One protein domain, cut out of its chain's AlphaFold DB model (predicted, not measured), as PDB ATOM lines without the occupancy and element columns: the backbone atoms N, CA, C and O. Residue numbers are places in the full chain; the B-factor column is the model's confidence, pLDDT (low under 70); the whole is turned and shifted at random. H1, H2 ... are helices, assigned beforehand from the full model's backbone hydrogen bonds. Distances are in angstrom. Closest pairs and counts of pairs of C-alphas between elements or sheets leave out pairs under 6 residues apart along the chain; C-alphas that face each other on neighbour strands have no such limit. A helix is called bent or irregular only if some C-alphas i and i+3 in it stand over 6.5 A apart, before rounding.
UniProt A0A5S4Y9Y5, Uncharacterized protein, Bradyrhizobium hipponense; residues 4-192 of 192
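AT A GLANCE: This is residues 4 to 192 of the 192 residues of an uncharacterized protein of Bradyrhizobium hipponense (UniProt A0A5S4Y9Y5). Five longer helices make up most of the body: H5 runs through the core, H3 packs on it with H2 beyond as a helical hairpin, and H7 and H8 pack on H5 as a three-helix, up-and-down bundle. H6 makes a corner with H5 at one end of it, little H4 sits near its other end, and residues 4 to 51, with no named element, wind beside the helices and lead to H1 far from the core. The printed part has 189 residues, with eight named helices in the order H1 to H8 and no named strand; its class is all helix. It is compact, with a radius of gyration of the C-alphas of 15.8 A, and rounded, spanning 39 by 38 by 38 A.

IN THESE COORDINATES: Residues 4 to 51 begin at C-alpha 4, (37.175, 13.082, 41.039), and hold two short antiparallel pairings, residues 10 to 11 with 24 to 25 and residues 37 to 38 with 41 to 42. H1, residues 52 to 56, begins at C-alpha 52, (34.564, -2.590, 58.213). H2, residues 62 to 79, is 25.6 A long, and H3, residues 84 to 104, is 29.9 A. H4 is residues 106 to 111. H5, residues 113 to 132, is 29.1 A long. H6 is residues 136 to 143. H7, residues 146 to 166, is 30.4 A long. H8, residues 172 to 190, is 22.9 A long and ends at C-alpha 190, (26.047, 1.893, 18.676); it has a kink of 54 degrees near residue 184 and is irregular, with C-alphas 185 and 188 7.5 A apart.

HOW THE PARTS SIT: H3 and H5 are the hubs, touching four helices each. They touch each other at the C-alphas of Leu 95 and Thr 123, 5.9 A, at a shallow tilt of 32 degrees, opposite ways. H2 and H3 form a hairpin at a shallow tilt of 2 degrees, closest at the C-alphas of His 70 and Ala 90, 5.3 A. H5 touches H7 at the C-alphas of Ala 120 and Ala 156, 4.3 A, opposite ways at a shallow tilt of 32 degrees, only just short of steep. H5 and H8 touch at the C-alphas of Gly 128 and Phe 186, 6.6 A, and run the same way. H7 and H8 form a hairpin, closest at the C-alphas of Leu 164 and Ser 172, 5.9 A. H6 touches H5 only at the corner and touches residues 88 to 92 of H3. H4 is close to H5 but not clearly touching; H1 touches no helix. Every O i to N i+4 pair is within hydrogen-bond range in H1, H3, H4, H5, H6 and H7, against 13 of 14 in H2 and 13 of 15 in H8.

THE WHOLE: The C-alphas of Ala 52 and Ala 192 are the two farthest apart, 46.4 A. The printed part has no cut, and the links between the helices are tight. Mean pLDDT of the printed part is 84.6; residues 13 to 18 and 168 to 192 are under 70.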
ATOM      1  N   ASN A   4      35.763  12.917  40.761       85.81
ATOM      2  CA  ASN A   4      37.175  13.082  41.039       85.81
ATOM      3  C   ASN A   4      37.946  13.158  39.717       85.81
ATOM      4  O   ASN A   4      38.035  12.191  38.962       85.81
ATOM      5  N   TRP A   5      38.523  14.331  39.466       81.44
ATOM      6  CA  TRP A   5      39.341  14.617  38.289       81.44
ATOM      7  C   TRP A   5      40.827  14.293  38.487       81.44
ATOM      8  O   TRP A   5      41.575  14.262  37.510       81.44
ATOM      9  N   ASP A   6      41.268  14.067  39.729       82.31
ATOM     10  CA  ASP A   6      42.651  13.704  40.053       82.31
ATOM     11  C   ASP A   6      42.822  12.184  39.969       82.31
ATOM     12  O   ASP A   6      42.846  11.459  40.966       82.31
ATOM     13  N   VAL A   7      42.852  11.708  38.727       78.38
ATOM     14  CA  VAL A   7      42.957  10.298  38.342       78.38
ATOM     15  C   VAL A   7      44.086  10.113  37.340       78.38
ATOM     16  O   VAL A   7      44.419  11.001  36.547       78.38
ATOM     17  N   THR A   8      44.700   8.937  37.369       79.69
ATOM     18  CA  THR A   8      45.810   8.582  36.488       79.69
ATOM     19  C   THR A   8      45.343   7.908  35.206       79.69
ATOM     20  O   THR A   8      46.087   7.910  34.220       79.69
ATOM     21  N   MET A   9      44.119   7.370  35.179       80.56
ATOM     22  CA  MET A   9      43.605   6.667  34.010       80.56
ATOM     23  C   MET A   9      43.207   7.598  32.861       80.56
ATOM     24  O   MET A   9      42.609   8.660  33.043       80.56
ATOM     25  N   ARG A  10      43.545   7.170  31.640       79.44
ATOM     26  CA  ARG A  10      43.292   7.893  30.398       79.44
ATOM     27  C   ARG A  10      42.708   6.980  29.327       79.44
ATOM     28  O   ARG A  10      43.152   5.845  29.143       79.44
ATOM     29  N   PHE A  11      41.759   7.535  28.583       73.38
ATOM     30  CA  PHE A  11      41.225   6.976  27.353       73.38
ATOM     31  C   PHE A  11      42.125   7.361  26.172       73.38
ATOM     32  O   PHE A  11      42.353   8.549  25.918       73.38
ATOM     33  N   ASP A  12      42.654   6.364  25.463       72.94
ATOM     34  CA  ASP A  12      43.436   6.560  24.241       72.94
ATOM     35  C   ASP A  12      42.576   6.199  23.014       72.94
ATOM     36  O   ASP A  12      42.243   5.027  22.855       72.94
ATOM     37  N   PRO A  13      42.273   7.156  22.112       64.25
ATOM     38  CA  PRO A  13      41.520   6.894  20.879       64.25
ATOM     39  C   PRO A  13      42.050   5.726  20.038       64.25
ATOM     40  O   PRO A  13      41.342   5.145  19.223       64.25
ATOM     41  N   ASN A  14      43.347   5.443  20.145       68.25
ATOM     42  CA  ASN A  14      44.038   4.514  19.259       68.25
ATOM     43  C   ASN A  14      44.219   3.130  19.893       68.25
ATOM     44  O   ASN A  14      44.874   2.271  19.302       68.25
ATOM     45  N   SER A  15      43.691   2.918  21.101       68.19
ATOM     46  CA  SER A  15      43.904   1.704  21.881       68.19
ATOM     47  C   SER A  15      42.669   1.354  22.704       68.19
ATOM     48  O   SER A  15      42.142   2.177  23.440       68.19
ATOM     49  N   LEU A  16      42.262   0.084  22.658       64.94
ATOM     50  CA  LEU A  16      41.248  -0.462  23.572       64.94
ATOM     51  C   LEU A  16      41.820  -0.777  24.965       64.94
ATOM     52  O   LEU A  16      41.090  -1.165  25.872       64.94
ATOM     53  N   VAL A  17      43.138  -0.645  25.143       68.38
ATOM     54  CA  VAL A  17      43.807  -0.817  26.436       68.38
ATOM     55  C   VAL A  17      43.919   0.548  27.123       68.38
ATOM     56  O   VAL A  17      44.496   1.458  26.514       68.38
ATOM     57  N   PRO A  18      43.440   0.697  28.376       66.81
ATOM     58  CA  PRO A  18      43.602   1.925  29.150       66.81
ATOM     59  C   PRO A  18      45.071   2.339  29.296       66.81
ATOM     60  O   PRO A  18      45.954   1.495  29.463       66.81
ATOM     61  N   SER A  19      45.337   3.646  29.278       71.06
ATOM     62  CA  SER A  19      46.687   4.208  29.398       71.06
ATOM     63  C   SER A  19      46.815   5.061  30.653       71.06
ATOM     64  O   SER A  19      45.883   5.754  31.044       71.06
ATOM     65  N   THR A  20      47.989   5.052  31.283       77.25
ATOM     66  CA  THR A  20      48.330   5.984  32.373       77.25
ATOM     67  C   THR A  20      49.233   7.130  31.907       77.25
ATOM     68  O   THR A  20      49.546   8.035  32.677       77.25
ATOM     69  N   GLN A  21      49.675   7.110  30.642       74.50
ATOM     70  CA  GLN A  21      50.715   8.014  30.127       74.50
ATOM     71  C   GLN A  21      50.206   8.988  29.060       74.50
ATOM     72  O   GLN A  21      50.684  10.119  28.982       74.50
ATOM     73  N   HIS A  22      49.237   8.574  28.244       71.69
ATOM     74  CA  HIS A  22      48.741   9.339  27.099       71.69
ATOM     75  C   HIS A  22      47.228   9.166  26.958       71.69
ATOM     76  O   HIS A  22      46.680   8.185  27.442       71.69
ATOM     77  N   GLY A  23      46.558  10.128  26.325       74.56
ATOM     78  CA  GLY A  23      45.103  10.121  26.163       74.56
ATOM     79  C   GLY A  23      44.374  11.127  27.057       74.56
ATOM     80  O   GLY A  23      44.992  11.943  27.756       74.56
ATOM     81  N   ILE A  24      43.048  11.073  27.001       74.12
ATOM     82  CA  ILE A  24      42.131  11.983  27.688       74.12
ATOM     83  C   ILE A  24      41.869  11.436  29.098       74.12
ATOM     84  O   ILE A  24      41.475  10.277  29.203       74.12
ATOM     85  N   PRO A  25      42.109  12.207  30.178       77.31
ATOM     86  CA  PRO A  25      41.797  11.764  31.537       77.31
ATOM     87  C   PRO A  25      40.330  11.359  31.668       77.31
ATOM     88  O   PRO A  25      39.452  12.098  31.219       77.31
ATOM     89  N   VAL A  26      40.085  10.208  32.289       80.31
ATOM     90  CA  VAL A  26      38.735   9.707  32.565       80.31
ATOM     91  C   VAL A  26      38.487   9.821  34.064       80.31
ATOM     92  O   VAL A  26      39.128   9.070  34.795       80.31
ATOM     93  N   PRO A  27      37.613  10.737  34.529       86.25
ATOM     94  CA  PRO A  27      37.356  10.927  35.954       86.25
ATOM     95  C   PRO A  27      36.823   9.655  36.629       86.25
ATOM     96  O   PRO A  27      36.297   8.748  35.977       86.25
ATOM     97  N   SER A  28      36.907   9.619  37.956       92.00
ATOM     98  CA  SER A  28      36.113   8.704  38.781       92.00
ATOM     99  C   SER A  28      34.928   9.435  39.414       92.00
ATOM    100  O   SER A  28      34.858  10.664  39.393       92.00
ATOM    101  N   TYR A  29      33.973   8.686  39.951       93.00
ATOM    102  CA  TYR A  29      32.773   9.197  40.596       93.00
ATOM    103  C   TYR A  29      32.531   8.477  41.917       93.00
ATOM    104  O   TYR A  29      32.583   7.253  41.991       93.00
ATOM    105  N   GLY A  30      32.256   9.246  42.968       94.88
ATOM    106  CA  GLY A  30      31.993   8.709  44.293       94.88
ATOM    107  C   GLY A  30      33.153   7.859  44.800       94.88
ATOM    108  O   GLY A  30      34.309   8.282  44.785       94.88
ATOM    109  N   ASN A  31      32.833   6.674  45.304       97.06
ATOM    110  CA  ASN A  31      33.805   5.694  45.762       97.06
ATOM    111  C   ASN A  31      33.991   4.530  44.774       97.06
ATOM    112  O   ASN A  31      34.970   3.801  44.934       97.06
ATOM    113  N   TYR A  32      33.095   4.338  43.805       97.44
ATOM    114  CA  TYR A  32      33.033   3.124  42.982       97.44
ATOM    115  C   TYR A  32      32.865   3.383  41.484       97.44
ATOM    116  O   TYR A  32      33.103   2.489  40.684       97.44
ATOM    117  N   GLY A  33      32.477   4.586  41.063       93.94
ATOM    118  CA  GLY A  33      32.439   4.916  39.645       93.94
ATOM    119  C   GLY A  33      33.845   5.102  39.092       93.94
ATOM    120  O   GLY A  33      34.555   6.017  39.501       93.94
ATOM    121  N   GLY A  34      34.258   4.267  38.145       90.62
ATOM    122  CA  GLY A  34      35.468   4.496  37.363       90.62
ATOM    123  C   GLY A  34      36.270   3.243  37.081       90.62
ATOM    124  O   GLY A  34      36.295   2.274  37.834       90.62
ATOM    125  N   VAL A  35      36.981   3.268  35.960       85.88
ATOM    126  CA  VAL A  35      37.773   2.119  35.536       85.88
ATOM    127  C   VAL A  35      38.949   1.921  36.499       85.88
ATOM    128  O   VAL A  35      39.731   2.838  36.745       85.88
ATOM    129  N   ASN A  36      39.086   0.702  37.033       87.94
ATOM    130  CA  ASN A  36      40.085   0.352  38.050       87.94
ATOM    131  C   ASN A  36      40.022   1.259  39.298       87.94
ATOM    132  O   ASN A  36      41.049   1.487  39.931       87.94
ATOM    133  N   TYR A  37      38.850   1.785  39.652       93.69
ATOM    134  CA  TYR A  37      38.656   2.644  40.815       93.69
ATOM    135  C   TYR A  37      37.572   2.053  41.712       93.69
ATOM    136  O   TYR A  37      36.440   1.918  41.284       93.69
ATOM    137  N   SER A  38      37.908   1.706  42.953       96.50
ATOM    138  CA  SER A  38      36.935   1.163  43.905       96.50
ATOM    139  C   SER A  38      37.327   1.521  45.333       96.50
ATOM    140  O   SER A  38      38.509   1.683  45.645       96.50
ATOM    141  N   ALA A  39      36.332   1.653  46.212       96.06
ATOM    142  CA  ALA A  39      36.491   2.108  47.591       96.06
ATOM    143  C   ALA A  39      37.289   3.426  47.718       96.06
ATOM    144  O   ALA A  39      38.028   3.638  48.679       96.06
ATOM    145  N   GLY A  40      37.136   4.331  46.747       93.50
ATOM    146  CA  GLY A  40      37.790   5.639  46.739       93.50
ATOM    147  C   GLY A  40      39.257   5.622  46.286       93.50
ATOM    148  O   GLY A  40      39.967   6.608  46.498       93.50
ATOM    149  N   GLN A  41      39.738   4.520  45.697       93.50
ATOM    150  CA  GLN A  41      41.142   4.360  45.323       93.50
ATOM    151  C   GLN A  41      41.328   3.650  43.972       93.50
ATOM    152  O   GLN A  41      40.702   2.630  43.686       93.50
ATOM    153  N   GLU A  42      42.280   4.138  43.168       90.62
ATOM    154  CA  GLU A  42      42.756   3.429  41.976       90.62
ATOM    155  C   GLU A  42      43.486   2.126  42.346       90.62
ATOM    156  O   GLU A  42      44.362   2.104  43.214       90.62
ATOM    157  N   GLY A  43      43.139   1.028  41.677       89.94
ATOM    158  CA  GLY A  43      43.586  -0.318  42.033       89.94
ATOM    159  C   GLY A  43      42.985  -0.837  43.343       89.94
ATOM    160  O   GLY A  43      43.494  -1.814  43.895       89.94
ATOM    161  N   GLY A  44      41.944  -0.176  43.860       93.00
ATOM    162  CA  GLY A  44      41.226  -0.593  45.057       93.00
ATOM    163  C   GLY A  44      40.442  -1.893  44.865       93.00
ATOM    164  O   GLY A  44      40.196  -2.354  43.748       93.00
ATOM    165  N   THR A  45      40.034  -2.487  45.984       96.19
ATOM    166  CA  THR A  45      39.156  -3.662  46.012       96.19
ATOM    167  C   THR A  45      37.766  -3.267  46.477       96.19
ATOM    168  O   THR A  45      37.596  -2.315  47.239       96.19
ATOM    169  N   THR A  46      36.756  -3.988  46.009       97.94
ATOM    170  CA  THR A  46      35.362  -3.723  46.379       97.94
ATOM    171  C   THR A  46      35.016  -4.527  47.623       97.94
ATOM    172  O   THR A  46      35.047  -5.758  47.580       97.94
ATOM    173  N   PRO A  47      34.747  -3.881  48.769       97.06
ATOM    174  CA  PRO A  47      34.512  -4.598  50.008       97.06
ATOM    175  C   PRO A  47      33.094  -5.175  50.077       97.06
ATOM    176  O   PRO A  47      32.122  -4.555  49.645       97.06
ATOM    177  N   GLU A  48      32.965  -6.330  50.727       97.12
ATOM    178  CA  GLU A  48      31.666  -6.935  51.039       97.12
ATOM    179  C   GLU A  48      30.793  -6.007  51.885       97.12
ATOM    180  O   GLU A  48      31.281  -5.339  52.810       97.12
ATOM    181  N   VAL A  49      29.489  -6.025  51.610       94.25
ATOM    182  CA  VAL A  49      28.510  -5.189  52.307       94.25
ATOM    183  C   VAL A  49      28.555  -5.434  53.818       94.25
ATOM    184  O   VAL A  49      28.607  -6.565  54.302       94.25
ATOM    185  N   GLY A  50      28.566  -4.349  54.594       91.81
ATOM    186  CA  GLY A  50      28.609  -4.404  56.059       91.81
ATOM    187  C   GLY A  50      29.972  -4.758  56.669       91.81
ATOM    188  O   GLY A  50      30.105  -4.740  57.894       91.81
ATOM    189  N   SER A  51      31.002  -5.031  55.860       96.19
ATOM    190  CA  SER A  51      32.377  -5.143  56.358       96.19
ATOM    191  C   SER A  51      32.900  -3.797  56.883       96.19
ATOM    192  O   SER A  51      32.414  -2.727  56.515       96.19
ATOM    193  N   ALA A  52      33.942  -3.823  57.719       96.56
ATOM    194  CA  ALA A  52      34.564  -2.590  58.213       96.56
ATOM    195  C   ALA A  52      35.120  -1.714  57.073       96.56
ATOM    196  O   ALA A  52      35.039  -0.491  57.151       96.56
ATOM    197  N   ALA A  53      35.641  -2.337  56.008       94.38
ATOM    198  CA  ALA A  53      36.111  -1.632  54.820       94.38
ATOM    199  C   ALA A  53      34.952  -0.974  54.052       94.38
ATOM    200  O   ALA A  53      35.052   0.194  53.693       94.38
ATOM    201  N   TYR A  54      33.820  -1.669  53.891       95.56
ATOM    202  CA  TYR A  54      32.613  -1.084  53.298       95.56
ATOM    203  C   TYR A  54      32.109   0.120  54.099       95.56
ATOM    204  O   TYR A  54      31.831   1.171  53.534       95.56
ATOM    205  N   LEU A  55      32.056   0.011  55.430       95.56
ATOM    206  CA  LEU A  55      31.609   1.107  56.297       95.56
ATOM    207  C   LEU A  55      32.556   2.318  56.281       95.56
ATOM    208  O   LEU A  55      32.116   3.431  56.564       95.56
ATOM    209  N   ALA A  56      33.837   2.117  55.964       96.06
ATOM    210  CA  ALA A  56      34.797   3.202  55.774       96.06
ATOM    211  C   ALA A  56      34.633   3.905  54.413       96.06
ATOM    212  O   ALA A  56      34.935   5.093  54.299       96.06
ATOM    213  N   HIS A  57      34.111   3.196  53.408       96.00
ATOM    214  CA  HIS A  57      33.935   3.683  52.040       96.00
ATOM    215  C   HIS A  57      32.519   3.386  51.506       96.00
ATOM    216  O   HIS A  57      32.388   2.731  50.473       96.00
ATOM    217  N   PRO A  58      31.438   3.833  52.173       96.62
ATOM    218  CA  PRO A  58      30.086   3.561  51.691       96.62
ATOM    219  C   PRO A  58      29.840   4.297  50.366       96.62
ATOM    220  O   PRO A  58      30.430   5.370  50.179       96.62
ATOM    221  N   PRO A  59      28.981   3.780  49.470       97.19
ATOM    222  CA  PRO A  59      28.541   4.530  48.297       97.19
ATOM    223  C   PRO A  59      28.042   5.930  48.681       97.19
ATOM    224  O   PRO A  59      27.433   6.107  49.741       97.19
ATOM    225  N   LYS A  60      28.373   6.941  47.874       95.12
ATOM    226  CA  LYS A  60      28.059   8.351  48.160       95.12
ATOM    227  C   LYS A  60      26.600   8.705  47.908       95.12
ATOM    228  O   LYS A  60      26.058   9.534  48.638       95.12
ATOM    229  N   ASP A  61      25.998   8.069  46.917       94.38
ATOM    230  CA  ASP A  61      24.607   8.223  46.513       94.38
ATOM    231  C   ASP A  61      24.138   6.991  45.726       94.38
ATOM    232  O   ASP A  61      24.835   5.974  45.660       94.38
ATOM    233  N   ASP A  62      22.940   7.082  45.152       95.75
ATOM    234  CA  ASP A  62      22.316   5.986  44.417       95.75
ATOM    235  C   ASP A  62      23.042   5.659  43.102       95.75
ATOM    236  O   ASP A  62      23.046   4.499  42.696       95.75
ATOM    237  N   LEU A  63      23.717   6.625  42.464       96.12
ATOM    238  CA  LEU A  63      24.532   6.354  41.275       96.12
ATOM    239  C   LEU A  63      25.799   5.577  41.663       96.12
ATOM    240  O   LEU A  63      26.107   4.540  41.078       96.12
ATOM    241  N   ASP A  64      26.494   6.014  42.714       97.31
ATOM    242  CA  ASP A  64      27.662   5.316  43.259       97.31
ATOM    243  C   ASP A  64      27.306   3.917  43.802       97.31
ATOM    244  O   ASP A  64      28.119   2.992  43.781       97.31
ATOM    245  N   GLN A  65      26.063   3.726  44.257       97.62
ATOM    246  CA  GLN A  65      25.541   2.434  44.701       97.62
ATOM    247  C   GLN A  65      25.383   1.434  43.544       97.62
ATOM    248  O   GLN A  65      25.594   0.233  43.757       97.62
ATOM    249  N   LEU A  66      25.041   1.901  42.337       98.19
ATOM    250  CA  LEU A  66      25.012   1.062  41.135       98.19
ATOM    251  C   LEU A  66      26.424   0.607  40.761       98.19
ATOM    252  O   LEU A  66      26.645  -0.588  40.549       98.19
ATOM    253  N   PHE A  67      27.394   1.527  40.773       98.25
ATOM    254  CA  PHE A  67      28.794   1.190  40.516       98.25
ATOM    255  C   PHE A  67      29.359   0.219  41.555       98.25
ATOM    256  O   PHE A  67      30.002  -0.758  41.190       98.25
ATOM    257  N   TYR A  68      29.040   0.399  42.842       98.50
ATOM    258  CA  TYR A  68      29.412  -0.563  43.884       98.50
ATOM    259  C   TYR A  68      28.922  -1.982  43.576       98.50
ATOM    260  O   TYR A  68      29.674  -2.948  43.714       98.50
ATOM    261  N   ALA A  69      27.650  -2.117  43.186       98.31
ATOM    262  CA  ALA A  69      27.055  -3.419  42.910       98.31
ATOM    263  C   ALA A  69      27.724  -4.097  41.707       98.31
ATOM    264  O   ALA A  69      28.005  -5.294  41.761       98.31
ATOM    265  N   HIS A  70      28.019  -3.322  40.662       98.00
ATOM    266  CA  HIS A  70      28.776  -3.771  39.499       98.00
ATOM    267  C   HIS A  70      30.183  -4.255  39.890       98.00
ATOM    268  O   HIS A  70      30.561  -5.404  39.636       98.00
ATOM    269  N   ASP A  71      30.933  -3.411  40.590       98.25
ATOM    270  CA  ASP A  71      32.314  -3.666  40.979       98.25
ATOM    271  C   ASP A  71      32.463  -4.881  41.896       98.25
ATOM    272  O   ASP A  71      33.433  -5.635  41.784       98.25
ATOM    273  N   LEU A  72      31.482  -5.125  42.768       98.19
ATOM    274  CA  LEU A  72      31.496  -6.275  43.668       98.19
ATOM    275  C   LEU A  72      31.451  -7.596  42.888       98.19
ATOM    276  O   LEU A  72      32.175  -8.532  43.227       98.19
ATOM    277  N   VAL A  73      30.675  -7.665  41.802       98.19
ATOM    278  CA  VAL A  73      30.619  -8.861  40.946       98.19
ATOM    279  C   VAL A  73      31.948  -9.078  40.223       98.19
ATOM    280  O   VAL A  73      32.445 -10.206  40.159       98.19
ATOM    281  N   TYR A  74      32.579  -8.008  39.739       97.12
ATOM    282  CA  TYR A  74      33.914  -8.086  39.140       97.12
ATOM    283  C   TYR A  74      34.990  -8.484  40.158       97.12
ATOM    284  O   TYR A  74      35.885  -9.270  39.836       97.12
ATOM    285  N   GLN A  75      34.898  -8.006  41.401       97.38
ATOM    286  CA  GLN A  75      35.756  -8.452  42.496       97.38
ATOM    287  C   GLN A  75      35.579  -9.955  42.750       97.38
ATOM    288  O   GLN A  75      36.569 -10.682  42.796       97.38
ATOM    289  N   HIS A  76      34.339 -10.446  42.810       98.19
ATOM    290  CA  HIS A  76      34.047 -11.875  42.952       98.19
ATOM    291  C   HIS A  76      34.558 -12.713  41.779       98.19
ATOM    292  O   HIS A  76      35.032 -13.829  41.989       98.19
ATOM    293  N   LEU A  77      34.528 -12.193  40.547       97.50
ATOM    294  CA  LEU A  77      35.143 -12.874  39.405       97.50
ATOM    295  C   LEU A  77      36.659 -13.012  39.614       97.50
ATOM    296  O   LEU A  77      37.203 -14.102  39.429       97.50
ATOM    297  N   ARG A  78      37.340 -11.935  40.039       95.88
ATOM    298  CA  ARG A  78      38.786 -11.953  40.343       95.88
ATOM    299  C   ARG A  78      39.132 -12.927  41.469       95.88
ATOM    300  O   ARG A  78      40.154 -13.607  41.386       95.88
ATOM    301  N   ASP A  79      38.271 -13.022  42.476       96.50
ATOM    302  CA  ASP A  79      38.445 -13.912  43.628       96.50
ATOM    303  C   ASP A  79      38.037 -15.370  43.335       96.50
ATOM    304  O   ASP A  79      38.252 -16.261  44.160       96.50
ATOM    305  N   GLY A  80      37.478 -15.642  42.150       97.56
ATOM    306  CA  GLY A  80      37.055 -16.975  41.718       97.56
ATOM    307  C   GLY A  80      35.723 -17.444  42.314       97.56
ATOM    308  O   GLY A  80      35.448 -18.644  42.321       97.56
ATOM    309  N   THR A  81      34.903 -16.522  42.827       97.62
ATOM    310  CA  THR A  81      33.583 -16.791  43.421       97.62
ATOM    311  C   THR A  81      32.409 -16.411  42.514       97.62
ATOM    312  O   THR A  81      31.281 -16.812  42.800       97.62
ATOM    313  N   ALA A  82      32.661 -15.715  41.401       97.50
ATOM    314  CA  ALA A  82      31.689 -15.468  40.336       97.50
ATOM    315  C   ALA A  82      32.152 -16.035  38.983       97.50
ATOM    316  O   ALA A  82      33.314 -16.380  38.772       97.50
ATOM    317  N   THR A  83      31.205 -16.145  38.058       97.12
ATOM    318  CA  THR A  83      31.403 -16.586  36.674       97.12
ATOM    319  C   THR A  83      31.409 -15.399  35.715       97.12
ATOM    320  O   THR A  83      30.872 -14.341  36.025       97.12
ATOM    321  N   VAL A  84      31.952 -15.591  34.510       95.44
ATOM    322  CA  VAL A  84      31.928 -14.566  33.447       95.44
ATOM    323  C   VAL A  84      30.495 -14.166  33.065       95.44
ATOM    324  O   VAL A  84      30.215 -13.000  32.831       95.44
ATOM    325  N   LEU A  85      29.539 -15.100  33.074       94.94
ATOM    326  CA  LEU A  85      28.136 -14.761  32.801       94.94
ATOM    327  C   LEU A  85      27.537 -13.825  33.862       94.94
ATOM    328  O   LEU A  85      26.650 -13.041  33.549       94.94
ATOM    329  N   GLN A  86      28.018 -13.884  35.106       96.31
ATOM    330  CA  GLN A  86      27.570 -12.955  36.143       96.31
ATOM    331  C   GLN A  86      28.126 -11.547  35.927       96.31
ATOM    332  O   GLN A  86      27.451 -10.600  36.310       96.31
ATOM    333  N   THR A  87      29.301 -11.384  35.305       95.88
ATOM    334  CA  THR A  87      29.767 -10.040  34.936       95.88
ATOM    335  C   THR A  87      28.920  -9.459  33.814       95.88
ATOM    336  O   THR A  87      28.512  -8.317  33.939       95.88
ATOM    337  N   PHE A  88      28.528 -10.257  32.813       95.06
ATOM    338  CA  PHE A  88      27.625  -9.787  31.749       95.06
ATOM    339  C   PHE A  88      26.268  -9.314  32.303       95.06
ATOM    340  O   PHE A  88      25.747  -8.274  31.912       95.06
ATOM    341  N   ASP A  89      25.709 -10.051  33.267       94.50
ATOM    342  CA  ASP A  89      24.496  -9.645  33.992       94.50
ATOM    343  C   ASP A  89      24.714  -8.372  34.836       94.50
ATOM    344  O   ASP A  89      23.810  -7.548  34.956       94.50
ATOM    345  N   ALA A  90      25.910  -8.176  35.400       96.25
ATOM    346  CA  ALA A  90      26.251  -6.962  36.140       96.25
ATOM    347  C   ALA A  90      26.364  -5.731  35.227       96.25
ATOM    348  O   ALA A  90      25.870  -4.669  35.602       96.25
ATOM    349  N   ASP A  91      26.959  -5.873  34.040       95.12
ATOM    350  CA  ASP A  91      27.027  -4.817  33.024       95.12
ATOM    351  C   ASP A  91      25.614  -4.402  32.566       95.12
ATOM    352  O   ASP A  91      25.274  -3.218  32.591       95.12
ATOM    353  N   ALA A  92      24.743  -5.373  32.258       93.12
ATOM    354  CA  ALA A  92      23.347  -5.113  31.892       93.12
ATOM    355  C   ALA A  92      22.566  -4.396  33.010       93.12
ATOM    356  O   ALA A  92      21.894  -3.392  32.771       93.12
ATOM    357  N   LYS A  93      22.700  -4.859  34.261       94.94
ATOM    358  CA  LYS A  93      22.052  -4.234  35.427       94.94
ATOM    359  C   LYS A  93      22.559  -2.831  35.714       94.94
ATOM    360  O   LYS A  93      21.787  -2.003  36.196       94.94
ATOM    361  N   LEU A  94      23.837  -2.562  35.451       96.56
ATOM    362  CA  LEU A  94      24.393  -1.223  35.584       96.56
ATOM    363  C   LEU A  94      23.736  -0.275  34.568       96.56
ATOM    364  O   LEU A  94      23.259   0.784  34.969       96.56
ATOM    365  N   LEU A  95      23.626  -0.682  33.299       94.44
ATOM    366  CA  LEU A  95      22.946   0.091  32.250       94.44
ATOM    367  C   LEU A  95      21.469   0.359  32.578       94.44
ATOM    368  O   LEU A  95      21.027   1.509  32.583       94.44
ATOM    369  N   GLU A  96      20.705  -0.690  32.899       93.56
ATOM    370  CA  GLU A  96      19.288  -0.564  33.268       93.56
ATOM    371  C   GLU A  96      19.098   0.304  34.519       93.56
ATOM    372  O   GLU A  96      18.168   1.116  34.589       93.56
ATOM    373  N   GLY A  97      19.975   0.135  35.509       95.56
ATOM    374  CA  GLY A  97      19.956   0.881  36.759       95.56
ATOM    375  C   GLY A  97      20.208   2.368  36.545       95.56
ATOM    376  O   GLY A  97      19.444   3.184  37.056       95.56
ATOM    377  N   MET A  98      21.226   2.722  35.755       95.88
ATOM    378  CA  MET A  98      21.547   4.113  35.424       95.88
ATOM    379  C   MET A  98      20.399   4.779  34.668       95.88
ATOM    380  O   MET A  98      19.913   5.834  35.083       95.88
ATOM    381  N   TYR A  99      19.868   4.116  33.637       94.06
ATOM    382  CA  TYR A  99      18.708   4.622  32.910       94.06
ATOM    383  C   TYR A  99      17.500   4.810  33.828       94.06
ATOM    384  O   TYR A  99      16.922   5.894  33.867       94.06
ATOM    385  N   THR A 100      17.153   3.802  34.632       94.69
ATOM    386  CA  THR A 100      16.032   3.890  35.577       94.69
ATOM    387  C   THR A 100      16.222   5.043  36.555       94.69
ATOM    388  O   THR A 100      15.285   5.814  36.757       94.69
ATOM    389  N   LEU A 101      17.429   5.208  37.105       95.06
ATOM    390  CA  LEU A 101      17.748   6.267  38.057       95.06
ATOM    391  C   LEU A 101      17.524   7.655  37.444       95.06
ATOM    392  O   LEU A 101      16.897   8.501  38.080       95.06
ATOM    393  N   THR A 102      17.946   7.877  36.192       92.12
ATOM    394  CA  THR A 102      17.729   9.159  35.485       92.12
ATOM    395  C   THR A 102      16.252   9.487  35.288       92.12
ATOM    396  O   THR A 102      15.868  10.656  35.308       92.12
ATOM    397  N   GLN A 103      15.404   8.465  35.152       90.06
ATOM    398  CA  GLN A 103      13.960   8.642  35.016       90.06
ATOM    399  C   GLN A 103      13.258   8.815  36.370       90.06
ATOM    400  O   GLN A 103      12.306   9.591  36.473       90.06
ATOM    401  N   SER A 104      13.687   8.082  37.402       91.62
ATOM    402  CA  SER A 104      12.997   8.031  38.696       91.62
ATOM    403  C   SER A 104      13.433   9.117  39.674       91.62
ATOM    404  O   SER A 104      12.615   9.555  40.479       91.62
ATOM    405  N   GLU A 105      14.684   9.574  39.595       89.75
ATOM    406  CA  GLU A 105      15.280  10.538  40.528       89.75
ATOM    407  C   GLU A 105      15.790  11.807  39.812       89.75
ATOM    408  O   GLU A 105      16.949  12.197  39.967       89.75
ATOM    409  N   PRO A 106      14.947  12.535  39.051       85.19
ATOM    410  CA  PRO A 106      15.386  13.718  38.301       85.19
ATOM    411  C   PRO A 106      15.946  14.829  39.204       85.19
ATOM    412  O   PRO A 106      16.746  15.655  38.770       85.19
ATOM    413  N   ALA A 107      15.550  14.854  40.481       85.62
ATOM    414  CA  ALA A 107      16.076  15.797  41.460       85.62
ATOM    415  C   ALA A 107      17.545  15.526  41.827       85.62
ATOM    416  O   ALA A 107      18.245  16.473  42.178       85.62
ATOM    417  N   LEU A 108      18.020  14.276  41.755       84.94
ATOM    418  CA  LEU A 108      19.431  13.953  41.974       84.94
ATOM    419  C   LEU A 108      20.283  14.676  40.928       84.94
ATOM    420  O   LEU A 108      21.165  15.458  41.272       84.94
ATOM    421  N   PHE A 109      19.926  14.508  39.657       85.00
ATOM    422  CA  PHE A 109      20.671  15.058  38.528       85.00
ATOM    423  C   PHE A 109      20.516  16.572  38.379       85.00
ATOM    424  O   PHE A 109      21.484  17.252  38.065       85.00
ATOM    425  N   ALA A 110      19.345  17.131  38.701       82.62
ATOM    426  CA  ALA A 110      19.162  18.585  38.717       82.62
ATOM    427  C   ALA A 110      20.012  19.288  39.795       82.62
ATOM    428  O   ALA A 110      20.352  20.462  39.656       82.62
ATOM    429  N   ASN A 111      20.334  18.593  40.894       84.38
ATOM    430  CA  ASN A 111      21.177  19.127  41.966       84.38
ATOM    431  C   ASN A 111      22.667  18.794  41.783       84.38
ATOM    432  O   ASN A 111      23.508  19.460  42.391       84.38
ATOM    433  N   ASP A 112      22.995  17.792  40.964       85.00
ATOM    434  CA  ASP A 112      24.364  17.411  40.616       85.00
ATOM    435  C   ASP A 112      24.489  17.083  39.110       85.00
ATOM    436  O   ASP A 112      24.537  15.913  38.728       85.00
ATOM    437  N   PRO A 113      24.559  18.101  38.230       83.56
ATOM    438  CA  PRO A 113      24.681  17.886  36.784       83.56
ATOM    439  C   PRO A 113      25.937  17.108  36.363       83.56
ATOM    440  O   PRO A 113      25.964  16.487  35.302       83.56
ATOM    441  N   GLU A 114      26.980  17.088  37.200       83.44
ATOM    442  CA  GLU A 114      28.167  16.261  36.962       83.44
ATOM    443  C   GLU A 114      27.875  14.766  37.118       83.44
ATOM    444  O   GLU A 114      28.486  13.956  36.424       83.44
ATOM    445  N   ALA A 115      26.921  14.390  37.975       88.88
ATOM    446  CA  ALA A 115      26.433  13.016  38.060       88.88
ATOM    447  C   ALA A 115      25.767  12.584  36.751       88.88
ATOM    448  O   ALA A 115      25.963  11.455  36.312       88.88
ATOM    449  N   LEU A 116      25.042  13.498  36.096       88.81
ATOM    450  CA  LEU A 116      24.391  13.236  34.812       88.81
ATOM    451  C   LEU A 116      25.419  13.077  33.683       88.81
ATOM    452  O   LEU A 116      25.313  12.164  32.871       88.81
ATOM    453  N   LEU A 117      26.456  13.924  33.672       86.56
ATOM    454  CA  LEU A 117      27.595  13.770  32.760       86.56
ATOM    455  C   LEU A 117      28.307  12.431  32.946       86.56
ATOM    456  O   LEU A 117      28.675  11.781  31.966       86.56
ATOM    457  N   TYR A 118      28.541  12.045  34.200       89.06
ATOM    458  CA  TYR A 118      29.255  10.817  34.511       89.06
ATOM    459  C   TYR A 118      28.440   9.573  34.169       89.06
ATOM    460  O   TYR A 118      28.980   8.648  33.572       89.06
ATOM    461  N   GLU A 119      27.148   9.570  34.506       92.81
ATOM    462  CA  GLU A 119      26.199   8.525  34.122       92.81
ATOM    463  C   GLU A 119      26.225   8.308  32.612       92.81
ATOM    464  O   GLU A 119      26.511   7.203  32.161       92.81
ATOM    465  N   ALA A 120      26.041   9.371  31.828       89.81
ATOM    466  CA  ALA A 120      26.046   9.276  30.377       89.81
ATOM    467  C   ALA A 120      27.367   8.718  29.822       89.81
ATOM    468  O   ALA A 120      27.369   7.831  28.965       89.81
ATOM    469  N   PHE A 121      28.502   9.210  30.331       87.25
ATOM    470  CA  PHE A 121      29.820   8.709  29.948       87.25
ATOM    471  C   PHE A 121      29.988   7.220  30.291       87.25
ATOM    472  O   PHE A 121      30.485   6.449  29.466       87.25
ATOM    473  N   ALA A 122      29.556   6.803  31.482       91.12
ATOM    474  CA  ALA A 122      29.618   5.417  31.923       91.12
ATOM    475  C   ALA A 122      28.712   4.506  31.082       91.12
ATOM    476  O   ALA A 122      29.171   3.456  30.638       91.12
ATOM    477  N   THR A 123      27.476   4.923  30.794       92.31
ATOM    478  CA  THR A 123      26.526   4.183  29.950       92.31
ATOM    479  C   THR A 123      27.134   3.859  28.590       92.31
ATOM    480  O   THR A 123      27.154   2.706  28.165       92.31
ATOM    481  N   LEU A 124      27.716   4.860  27.932       87.62
ATOM    482  CA  LEU A 124      28.364   4.674  26.636       87.62
ATOM    483  C   LEU A 124      29.601   3.779  26.738       87.62
ATOM    484  O   LEU A 124      29.776   2.878  25.921       87.62
ATOM    485  N   GLY A 125      30.432   3.981  27.764       85.56
ATOM    486  CA  GLY A 125      31.605   3.144  28.010       85.56
ATOM    487  C   GLY A 125      31.257   1.663  28.190       85.56
ATOM    488  O   GLY A 125      31.923   0.808  27.602       85.56
ATOM    489  N   ILE A 126      30.202   1.354  28.950       90.44
ATOM    490  CA  ILE A 126      29.736  -0.021  29.170       90.44
ATOM    491  C   ILE A 126      29.142  -0.613  27.888       90.44
ATOM    492  O   ILE A 126      29.508  -1.730  27.529       90.44
ATOM    493  N   LEU A 127      28.323   0.134  27.140       88.19
ATOM    494  CA  LEU A 127      27.816  -0.320  25.837       88.19
ATOM    495  C   LEU A 127      28.957  -0.653  24.861       88.19
ATOM    496  O   LEU A 127      29.003  -1.743  24.296       88.19
ATOM    497  N   GLY A 128      29.947   0.236  24.727       83.56
ATOM    498  CA  GLY A 128      31.127  -0.014  23.892       83.56
ATOM    499  C   GLY A 128      31.942  -1.231  24.350       83.56
ATOM    500  O   GLY A 128      32.469  -1.986  23.527       83.56
ATOM    501  N   LYS A 129      32.034  -1.460  25.664       86.38
ATOM    502  CA  LYS A 129      32.666  -2.658  26.228       86.38
ATOM    503  C   LYS A 129      31.892  -3.928  25.872       86.38
ATOM    504  O   LYS A 129      32.531  -4.910  25.493       86.38
ATOM    505  N   ILE A 130      30.564  -3.925  25.974       88.19
ATOM    506  CA  ILE A 130      29.723  -5.086  25.641       88.19
ATOM    507  C   ILE A 130      29.908  -5.468  24.170       88.19
ATOM    508  O   ILE A 130      30.213  -6.622  23.867       88.19
ATOM    509  N   GLU A 131      29.852  -4.486  23.271       84.31
ATOM    510  CA  GLU A 131      30.014  -4.692  21.826       84.31
ATOM    511  C   GLU A 131      31.405  -5.207  21.427       84.31
ATOM    512  O   GLU A 131      31.587  -5.838  20.384       84.31
ATOM    513  N   THR A 132      32.414  -4.975  22.266       82.06
ATOM    514  CA  THR A 132      33.792  -5.423  22.014       82.06
ATOM    515  C   THR A 132      34.195  -6.664  22.813       82.06
ATOM    516  O   THR A 132      35.287  -7.198  22.590       82.06
ATOM    517  N   THR A 133      33.328  -7.170  23.698       85.44
ATOM    518  CA  THR A 133      33.598  -8.347  24.531       85.44
ATOM    519  C   THR A 133      32.979  -9.606  23.910       85.44
ATOM    520  O   THR A 133      31.757  -9.714  23.801       85.44
ATOM    521  N   PRO A 134      33.790 -10.611  23.517       87.12
ATOM    522  CA  PRO A 134      33.273 -11.826  22.891       87.12
ATOM    523  C   PRO A 134      32.247 -12.560  23.765       87.12
ATOM    524  O   PRO A 134      32.556 -12.939  24.898       87.12
ATOM    525  N   GLY A 135      31.064 -12.835  23.213       88.25
ATOM    526  CA  GLY A 135      29.988 -13.560  23.890       88.25
ATOM    527  C   GLY A 135      29.074 -12.683  24.746       88.25
ATOM    528  O   GLY A 135      28.035 -13.172  25.189       88.25
ATOM    529  N   GLU A 136      29.446 -11.428  25.003       91.31
ATOM    530  CA  GLU A 136      28.651 -10.528  25.833       91.31
ATOM    531  C   GLU A 136      27.556  -9.826  25.041       91.31
ATOM    532  O   GLU A 136      26.428  -9.791  25.513       91.31
ATOM    533  N   SER A 137      27.843  -9.353  23.824       86.38
ATOM    534  CA  SER A 137      26.810  -8.782  22.946       86.38
ATOM    535  C   SER A 137      25.717  -9.819  22.636       86.38
ATOM    536  O   SER A 137      24.529  -9.532  22.770       86.38
ATOM    537  N   GLU A 138      26.075 -11.083  22.362       87.75
ATOM    538  CA  GLU A 138      25.078 -12.148  22.171       87.75
ATOM    539  C   GLU A 138      24.291 -12.464  23.451       87.75
ATOM    540  O   GLU A 138      23.110 -12.819  23.386       87.75
ATOM    541  N   TYR A 139      24.936 -12.353  24.616       88.25
ATOM    542  CA  TYR A 139      24.261 -12.497  25.900       88.25
ATOM    543  C   TYR A 139      23.273 -11.349  26.120       88.25
ATOM    544  O   TYR A 139      22.105 -11.618  26.402       88.25
ATOM    545  N   LEU A 140      23.708 -10.102  25.914       84.88
ATOM    546  CA  LEU A 140      22.893  -8.904  26.074       84.88
ATOM    547  C   LEU A 140      21.683  -8.953  25.145       84.88
ATOM    548  O   LEU A 140      20.567  -8.810  25.614       84.88
ATOM    549  N   GLN A 141      21.863  -9.285  23.865       83.50
ATOM    550  CA  GLN A 141      20.763  -9.425  22.902       83.50
ATOM    551  C   GLN A 141      19.757 -10.526  23.276       83.50
ATOM    552  O   GLN A 141      18.617 -10.527  22.804       83.50
ATOM    553  N   SER A 142      20.162 -11.490  24.111       82.38
ATOM    554  CA  SER A 142      19.265 -12.525  24.632       82.38
ATOM    555  C   SER A 142      18.455 -12.071  25.852       82.38
ATOM    556  O   SER A 142      17.409 -12.663  26.134       82.38
ATOM    557  N   THR A 143      18.910 -11.032  26.559       76.06
ATOM    558  CA  THR A 143      18.287 -10.502  27.782       76.06
ATOM    559  C   THR A 143      17.596  -9.154  27.572       76.06
ATOM    560  O   THR A 143      16.572  -8.906  28.201       76.06
ATOM    561  N   LEU A 144      18.108  -8.330  26.657       73.69
ATOM    562  CA  LEU A 144      17.650  -6.996  26.289       73.69
ATOM    563  C   LEU A 144      17.443  -6.928  24.763       73.69
ATOM    564  O   LEU A 144      18.362  -7.213  23.994       73.69
ATOM    565  N   PRO A 145      16.246  -6.559  24.279       74.50
ATOM    566  CA  PRO A 145      16.024  -6.299  22.862       74.50
ATOM    567  C   PRO A 145      16.928  -5.171  22.340       74.50
ATOM    568  O   PRO A 145      17.105  -4.160  23.010       74.50
ATOM    569  N   GLN A 146      17.385  -5.264  21.086       72.19
ATOM    570  CA  GLN A 146      18.211  -4.227  20.434       72.19
ATOM    571  C   GLN A 146      17.593  -2.812  20.496       72.19
ATOM    572  O   GLN A 146      18.296  -1.811  20.591       72.19
ATOM    573  N   SER A 147      16.259  -2.707  20.477       72.94
ATOM    574  CA  SER A 147      15.564  -1.422  20.625       72.94
ATOM    575  C   SER A 147      15.764  -0.771  21.995       72.94
ATOM    576  O   SER A 147      15.666   0.447  22.108       72.94
ATOM    577  N   GLU A 148      15.992  -1.568  23.038       81.19
ATOM    578  CA  GLU A 148      16.282  -1.068  24.383       81.19
ATOM    579  C   GLU A 148      17.735  -0.602  24.479       81.19
ATOM    580  O   GLU A 148      17.987   0.456  25.040       81.19
ATOM    581  N   GLU A 149      18.676  -1.289  23.833       79.81
ATOM    582  CA  GLU A 149      20.070  -0.842  23.741       79.81
ATOM    583  C   GLU A 149      20.199   0.526  23.046       79.81
ATOM    584  O   GLU A 149      20.806   1.455  23.582       79.81
ATOM    585  N   GLN A 150      19.533   0.697  21.899       81.50
ATOM    586  CA  GLN A 150      19.482   1.982  21.193       81.50
ATOM    587  C   GLN A 150      18.805   3.078  22.033       81.50
ATOM    588  O   GLN A 150      19.201   4.243  21.970       81.50
ATOM    589  N   LEU A 151      17.794   2.722  22.834       87.56
ATOM    590  CA  LEU A 151      17.144   3.650  23.758       87.56
ATOM    591  C   LEU A 151      18.105   4.109  24.861       87.56
ATOM    592  O   LEU A 151      18.157   5.304  25.145       87.56
ATOM    593  N   LEU A 152      18.875   3.188  25.448       88.81
ATOM    594  CA  LEU A 152      19.890   3.493  26.461       88.81
ATOM    595  C   LEU A 152      20.977   4.411  25.891       88.81
ATOM    596  O   LEU A 152      21.297   5.430  26.501       88.81
ATOM    597  N   ALA A 153      21.481   4.108  24.690       86.94
ATOM    598  CA  ALA A 153      22.472   4.937  24.009       86.94
ATOM    599  C   ALA A 153      21.934   6.352  23.725       86.94
ATOM    600  O   ALA A 153      22.582   7.347  24.049       86.94
ATOM    601  N   ALA A 154      20.720   6.461  23.175       86.62
ATOM    602  CA  ALA A 154      20.094   7.750  22.887       86.62
ATOM    603  C   ALA A 154      19.822   8.570  24.160       86.62
ATOM    604  O   ALA A 154      20.029   9.786  24.168       86.62
ATOM    605  N   ALA A 155      19.382   7.916  25.240       88.94
ATOM    606  CA  ALA A 155      19.180   8.557  26.534       88.94
ATOM    607  C   ALA A 155      20.502   9.071  27.117       88.94
ATOM    608  O   ALA A 155      20.557  10.219  27.553       88.94
ATOM    609  N   ALA A 156      21.574   8.278  27.047       89.00
ATOM    610  CA  ALA A 156      22.898   8.689  27.498       89.00
ATOM    611  C   ALA A 156      23.414   9.908  26.726       89.00
ATOM    612  O   ALA A 156      23.876  10.861  27.341       89.00
ATOM    613  N   ILE A 157      23.272   9.941  25.396       86.44
ATOM    614  CA  ILE A 157      23.662  11.108  24.583       86.44
ATOM    615  C   ILE A 157      22.889  12.361  25.025       86.44
ATOM    616  O   ILE A 157      23.483  13.413  25.261       86.44
ATOM    617  N   HIS A 158      21.572  12.246  25.214       86.75
ATOM    618  CA  HIS A 158      20.750  13.357  25.698       86.75
ATOM    619  C   HIS A 158      21.155  13.825  27.109       86.75
ATOM    620  O   HIS A 158      21.223  15.030  27.381       86.75
ATOM    621  N   ASN A 159      21.432  12.886  28.016       87.94
ATOM    622  CA  ASN A 159      21.901  13.171  29.370       87.94
ATOM    623  C   ASN A 159      23.271  13.854  29.348       87.94
ATOM    624  O   ASN A 159      23.485  14.815  30.086       87.94
ATOM    625  N   PHE A 160      24.162  13.427  28.451       85.31
ATOM    626  CA  PHE A 160      25.468  14.039  28.249       85.31
ATOM    627  C   PHE A 160      25.340  15.505  27.825       85.31
ATOM    628  O   PHE A 160      25.946  16.381  28.440       85.31
ATOM    629  N   ASP A 161      24.511  15.790  26.818       83.38
ATOM    630  CA  ASP A 161      24.263  17.155  26.342       83.38
ATOM    631  C   ASP A 161      23.649  18.042  27.435       83.38
ATOM    632  O   ASP A 161      24.046  19.200  27.607       83.38
ATOM    633  N   THR A 162      22.709  17.489  28.205       83.94
ATOM    634  CA  THR A 162      22.058  18.188  29.321       83.94
ATOM    635  C   THR A 162      23.062  18.509  30.425       83.94
ATOM    636  O   THR A 162      23.210  19.669  30.811       83.94
ATOM    637  N   GLY A 163      23.812  17.507  30.887       82.06
ATOM    638  CA  GLY A 163      24.835  17.685  31.911       82.06
ATOM    639  C   GLY A 163      25.918  18.671  31.468       82.06
ATOM    640  O   GLY A 163      26.313  19.547  32.231       82.06
ATOM    641  N   LEU A 164      26.336  18.626  30.200       80.69
ATOM    642  CA  LEU A 164      27.332  19.545  29.643       80.69
ATOM    643  C   LEU A 164      26.858  21.002  29.665       80.69
ATOM    644  O   LEU A 164      27.659  21.906  29.911       80.69
ATOM    645  N   ALA A 165      25.573  21.235  29.387       80.56
ATOM    646  CA  ALA A 165      24.976  22.564  29.416       80.56
ATOM    647  C   ALA A 165      24.852  23.125  30.844       80.56
ATOM    648  O   ALA A 165      24.914  24.344  31.029       80.56
ATOM    649  N   GLU A 166      24.686  22.251  31.838       81.00
ATOM    650  CA  GLU A 166      24.415  22.619  33.229       81.00
ATOM    651  C   GLU A 166      25.662  22.609  34.135       81.00
ATOM    652  O   GLU A 166      25.685  23.332  35.135       81.00
ATOM    653  N   THR A 167      26.729  21.878  33.785       74.62
ATOM    654  CA  THR A 167      27.996  21.858  34.535       74.62
ATOM    655  C   THR A 167      28.821  23.134  34.289       74.62
ATOM    656  O   THR A 167      29.287  23.376  33.168       74.62
ATOM    657  N   PRO A 168      29.084  23.962  35.320       64.88
ATOM    658  CA  PRO A 168      29.851  25.196  35.162       64.88
ATOM    659  C   PRO A 168      31.341  24.940  34.870       64.88
ATOM    660  O   PRO A 168      31.988  24.155  35.550       64.88
ATOM    661  N   GLY A 169      31.944  25.700  33.947       63.53
ATOM    662  CA  GLY A 169      33.409  25.809  33.826       63.53
ATOM    663  C   GLY A 169      34.060  25.043  32.666       63.53
ATOM    664  O   GLY A 169      33.427  24.737  31.661       63.53
ATOM    665  N   ASN A 170      35.382  24.836  32.753       56.62
ATOM    666  CA  ASN A 170      36.200  24.207  31.701       56.62
ATOM    667  C   ASN A 170      36.306  22.674  31.838       56.62
ATOM    668  O   ASN A 170      36.739  22.028  30.889       56.62
ATOM    669  N   GLU A 171      35.945  22.102  32.988       55.69
ATOM    670  CA  GLU A 171      36.080  20.666  33.307       55.69
ATOM    671  C   GLU A 171      35.105  19.798  32.491       55.69
ATOM    672  O   GLU A 171      35.451  18.711  32.028       55.69
ATOM    673  N   SER A 172      33.943  20.348  32.142       55.66
ATOM    674  CA  SER A 172      32.991  19.725  31.219       55.66
ATOM    675  C   SER A 172      33.526  19.603  29.775       55.66
ATOM    676  O   SER A 172      33.110  18.724  29.020       55.66
ATOM    677  N   ARG A 173      34.540  20.398  29.387       57.47
ATOM    678  CA  ARG A 173      35.149  20.341  28.041       57.47
ATOM    679  C   ARG A 173      36.041  19.118  27.825       57.47
ATOM    680  O   ARG A 173      36.172  18.676  26.686       57.47
ATOM    681  N   SER A 174      36.665  18.576  28.875       57.69
ATOM    682  CA  SER A 174      37.486  17.359  28.771       57.69
ATOM    683  C   SER A 174      36.640  16.110  28.542       57.69
ATOM    684  O   SER A 174      36.990  15.311  27.677       57.69
ATOM    685  N   LEU A 175      35.502  15.986  29.236       62.28
ATOM    686  CA  LEU A 175      34.537  14.916  28.969       62.28
ATOM    687  C   LEU A 175      33.926  15.071  27.577       62.28
ATOM    688  O   LEU A 175      33.835  14.086  26.856       62.28
ATOM    689  N   HIS A 176      33.598  16.295  27.147       63.75
ATOM    690  CA  HIS A 176      33.118  16.533  25.781       63.75
ATOM    691  C   HIS A 176      34.137  16.077  24.725       63.75
ATOM    692  O   HIS A 176      33.776  15.424  23.753       63.75
ATOM    693  N   GLY A 177      35.428  16.350  24.938       61.19
ATOM    694  CA  GLY A 177      36.497  15.835  24.080       61.19
ATOM    695  C   GLY A 177      36.580  14.305  24.066       61.19
ATOM    696  O   GLY A 177      36.751  13.729  22.996       61.19
ATOM    697  N   ALA A 178      36.437  13.646  25.222       62.31
ATOM    698  CA  ALA A 178      36.406  12.181  25.308       62.31
ATOM    699  C   ALA A 178      35.197  11.594  24.570       62.31
ATOM    700  O   ALA A 178      35.348  10.630  23.826       62.31
ATOM    701  N   PHE A 179      34.032  12.222  24.723       65.50
ATOM    702  CA  PHE A 179      32.791  11.827  24.074       65.50
ATOM    703  C   PHE A 179      32.873  11.942  22.546       65.50
ATOM    704  O   PHE A 179      32.565  10.973  21.868       65.50
ATOM    705  N   HIS A 180      33.416  13.031  21.985       64.44
ATOM    706  CA  HIS A 180      33.622  13.144  20.526       64.44
ATOM    707  C   HIS A 180      34.541  12.059  19.960       64.44
ATOM    708  O   HIS A 180      34.343  11.581  18.844       64.44
ATOM    709  N   VAL A 181      35.575  11.670  20.710       61.00
ATOM    710  CA  VAL A 181      36.455  10.571  20.295       61.00
ATOM    711  C   VAL A 181      35.724   9.232  20.393       61.00
ATOM    712  O   VAL A 181      35.859   8.403  19.497       61.00
ATOM    713  N   PHE A 182      34.936   9.038  21.450       63.84
ATOM    714  CA  PHE A 182      34.114   7.850  21.629       63.84
ATOM    715  C   PHE A 182      33.073   7.711  20.504       63.84
ATOM    716  O   PHE A 182      33.020   6.670  19.855       63.84
ATOM    717  N   GLU A 183      32.319   8.767  20.186       62.56
ATOM    718  CA  GLU A 183      31.376   8.798  19.060       62.56
ATOM    719  C   GLU A 183      32.066   8.495  17.727       62.56
ATOM    720  O   GLU A 183      31.567   7.698  16.938       62.56
ATOM    721  N   ALA A 184      33.243   9.072  17.474       59.00
ATOM    722  CA  ALA A 184      33.977   8.821  16.235       59.00
ATOM    723  C   ALA A 184      34.456   7.365  16.091       59.00
ATOM    724  O   ALA A 184      34.689   6.909  14.972       59.00
ATOM    725  N   GLN A 185      34.642   6.650  17.203       62.16
ATOM    726  CA  GLN A 185      35.187   5.293  17.219       62.16
ATOM    727  C   GLN A 185      34.107   4.210  17.333       62.16
ATOM    728  O   GLN A 185      34.274   3.128  16.770       62.16
ATOM    729  N   PHE A 186      33.010   4.502  18.032       62.50
ATOM    730  CA  PHE A 186      31.958   3.540  18.361       62.50
ATOM    731  C   PHE A 186      30.567   3.958  17.870       62.50
ATOM    732  O   PHE A 186      29.638   3.162  17.953       62.50
ATOM    733  N   GLY A 187      30.395   5.163  17.315       60.84
ATOM    734  CA  GLY A 187      29.095   5.654  16.846       60.84
ATOM    735  C   GLY A 187      28.466   4.766  15.770       60.84
ATOM    736  O   GLY A 187      27.281   4.462  15.851       60.84
ATOM    737  N   ASP A 188      29.267   4.259  14.829       59.59
ATOM    738  CA  ASP A 188      28.795   3.323  13.797       59.59
ATOM    739  C   ASP A 188      28.412   1.940  14.364       59.59
ATOM    740  O   ASP A 188      27.661   1.209  13.723       59.59
ATOM    741  N   LEU A 189      28.929   1.567  15.542       56.94
ATOM    742  CA  LEU A 189      28.584   0.319  16.238       56.94
ATOM    743  C   LEU A 189      27.312   0.478  17.083       56.94
ATOM    744  O   LEU A 189      26.502  -0.437  17.132       56.94
ATOM    745  N   LEU A 190      27.123   1.644  17.709       54.84
ATOM    746  CA  LEU A 190      26.047   1.893  18.676       54.84
ATOM    747  C   LEU A 190      24.771   2.505  18.065       54.84
ATOM    748  O   LEU A 190      23.718   2.469  18.697       54.84
ATOM    749  N   LEU A 191      24.846   3.094  16.864       54.03
ATOM    750  CA  LEU A 191      23.730   3.808  16.214       54.03
ATOM    751  C   LEU A 191      23.271   3.184  14.879       54.03
ATOM    752  O   LEU A 191      22.496   3.812  14.150       54.03
ATOM    753  N   ALA A 192      23.751   1.983  14.543       48.50
ATOM    754  CA  ALA A 192      23.332   1.221  13.359       48.50
ATOM    755  C   ALA A 192      22.074   0.369  13.614       48.50
ATOM    756  O   ALA A 192      21.313   0.172  12.634       48.50
TER     757      ALA A 192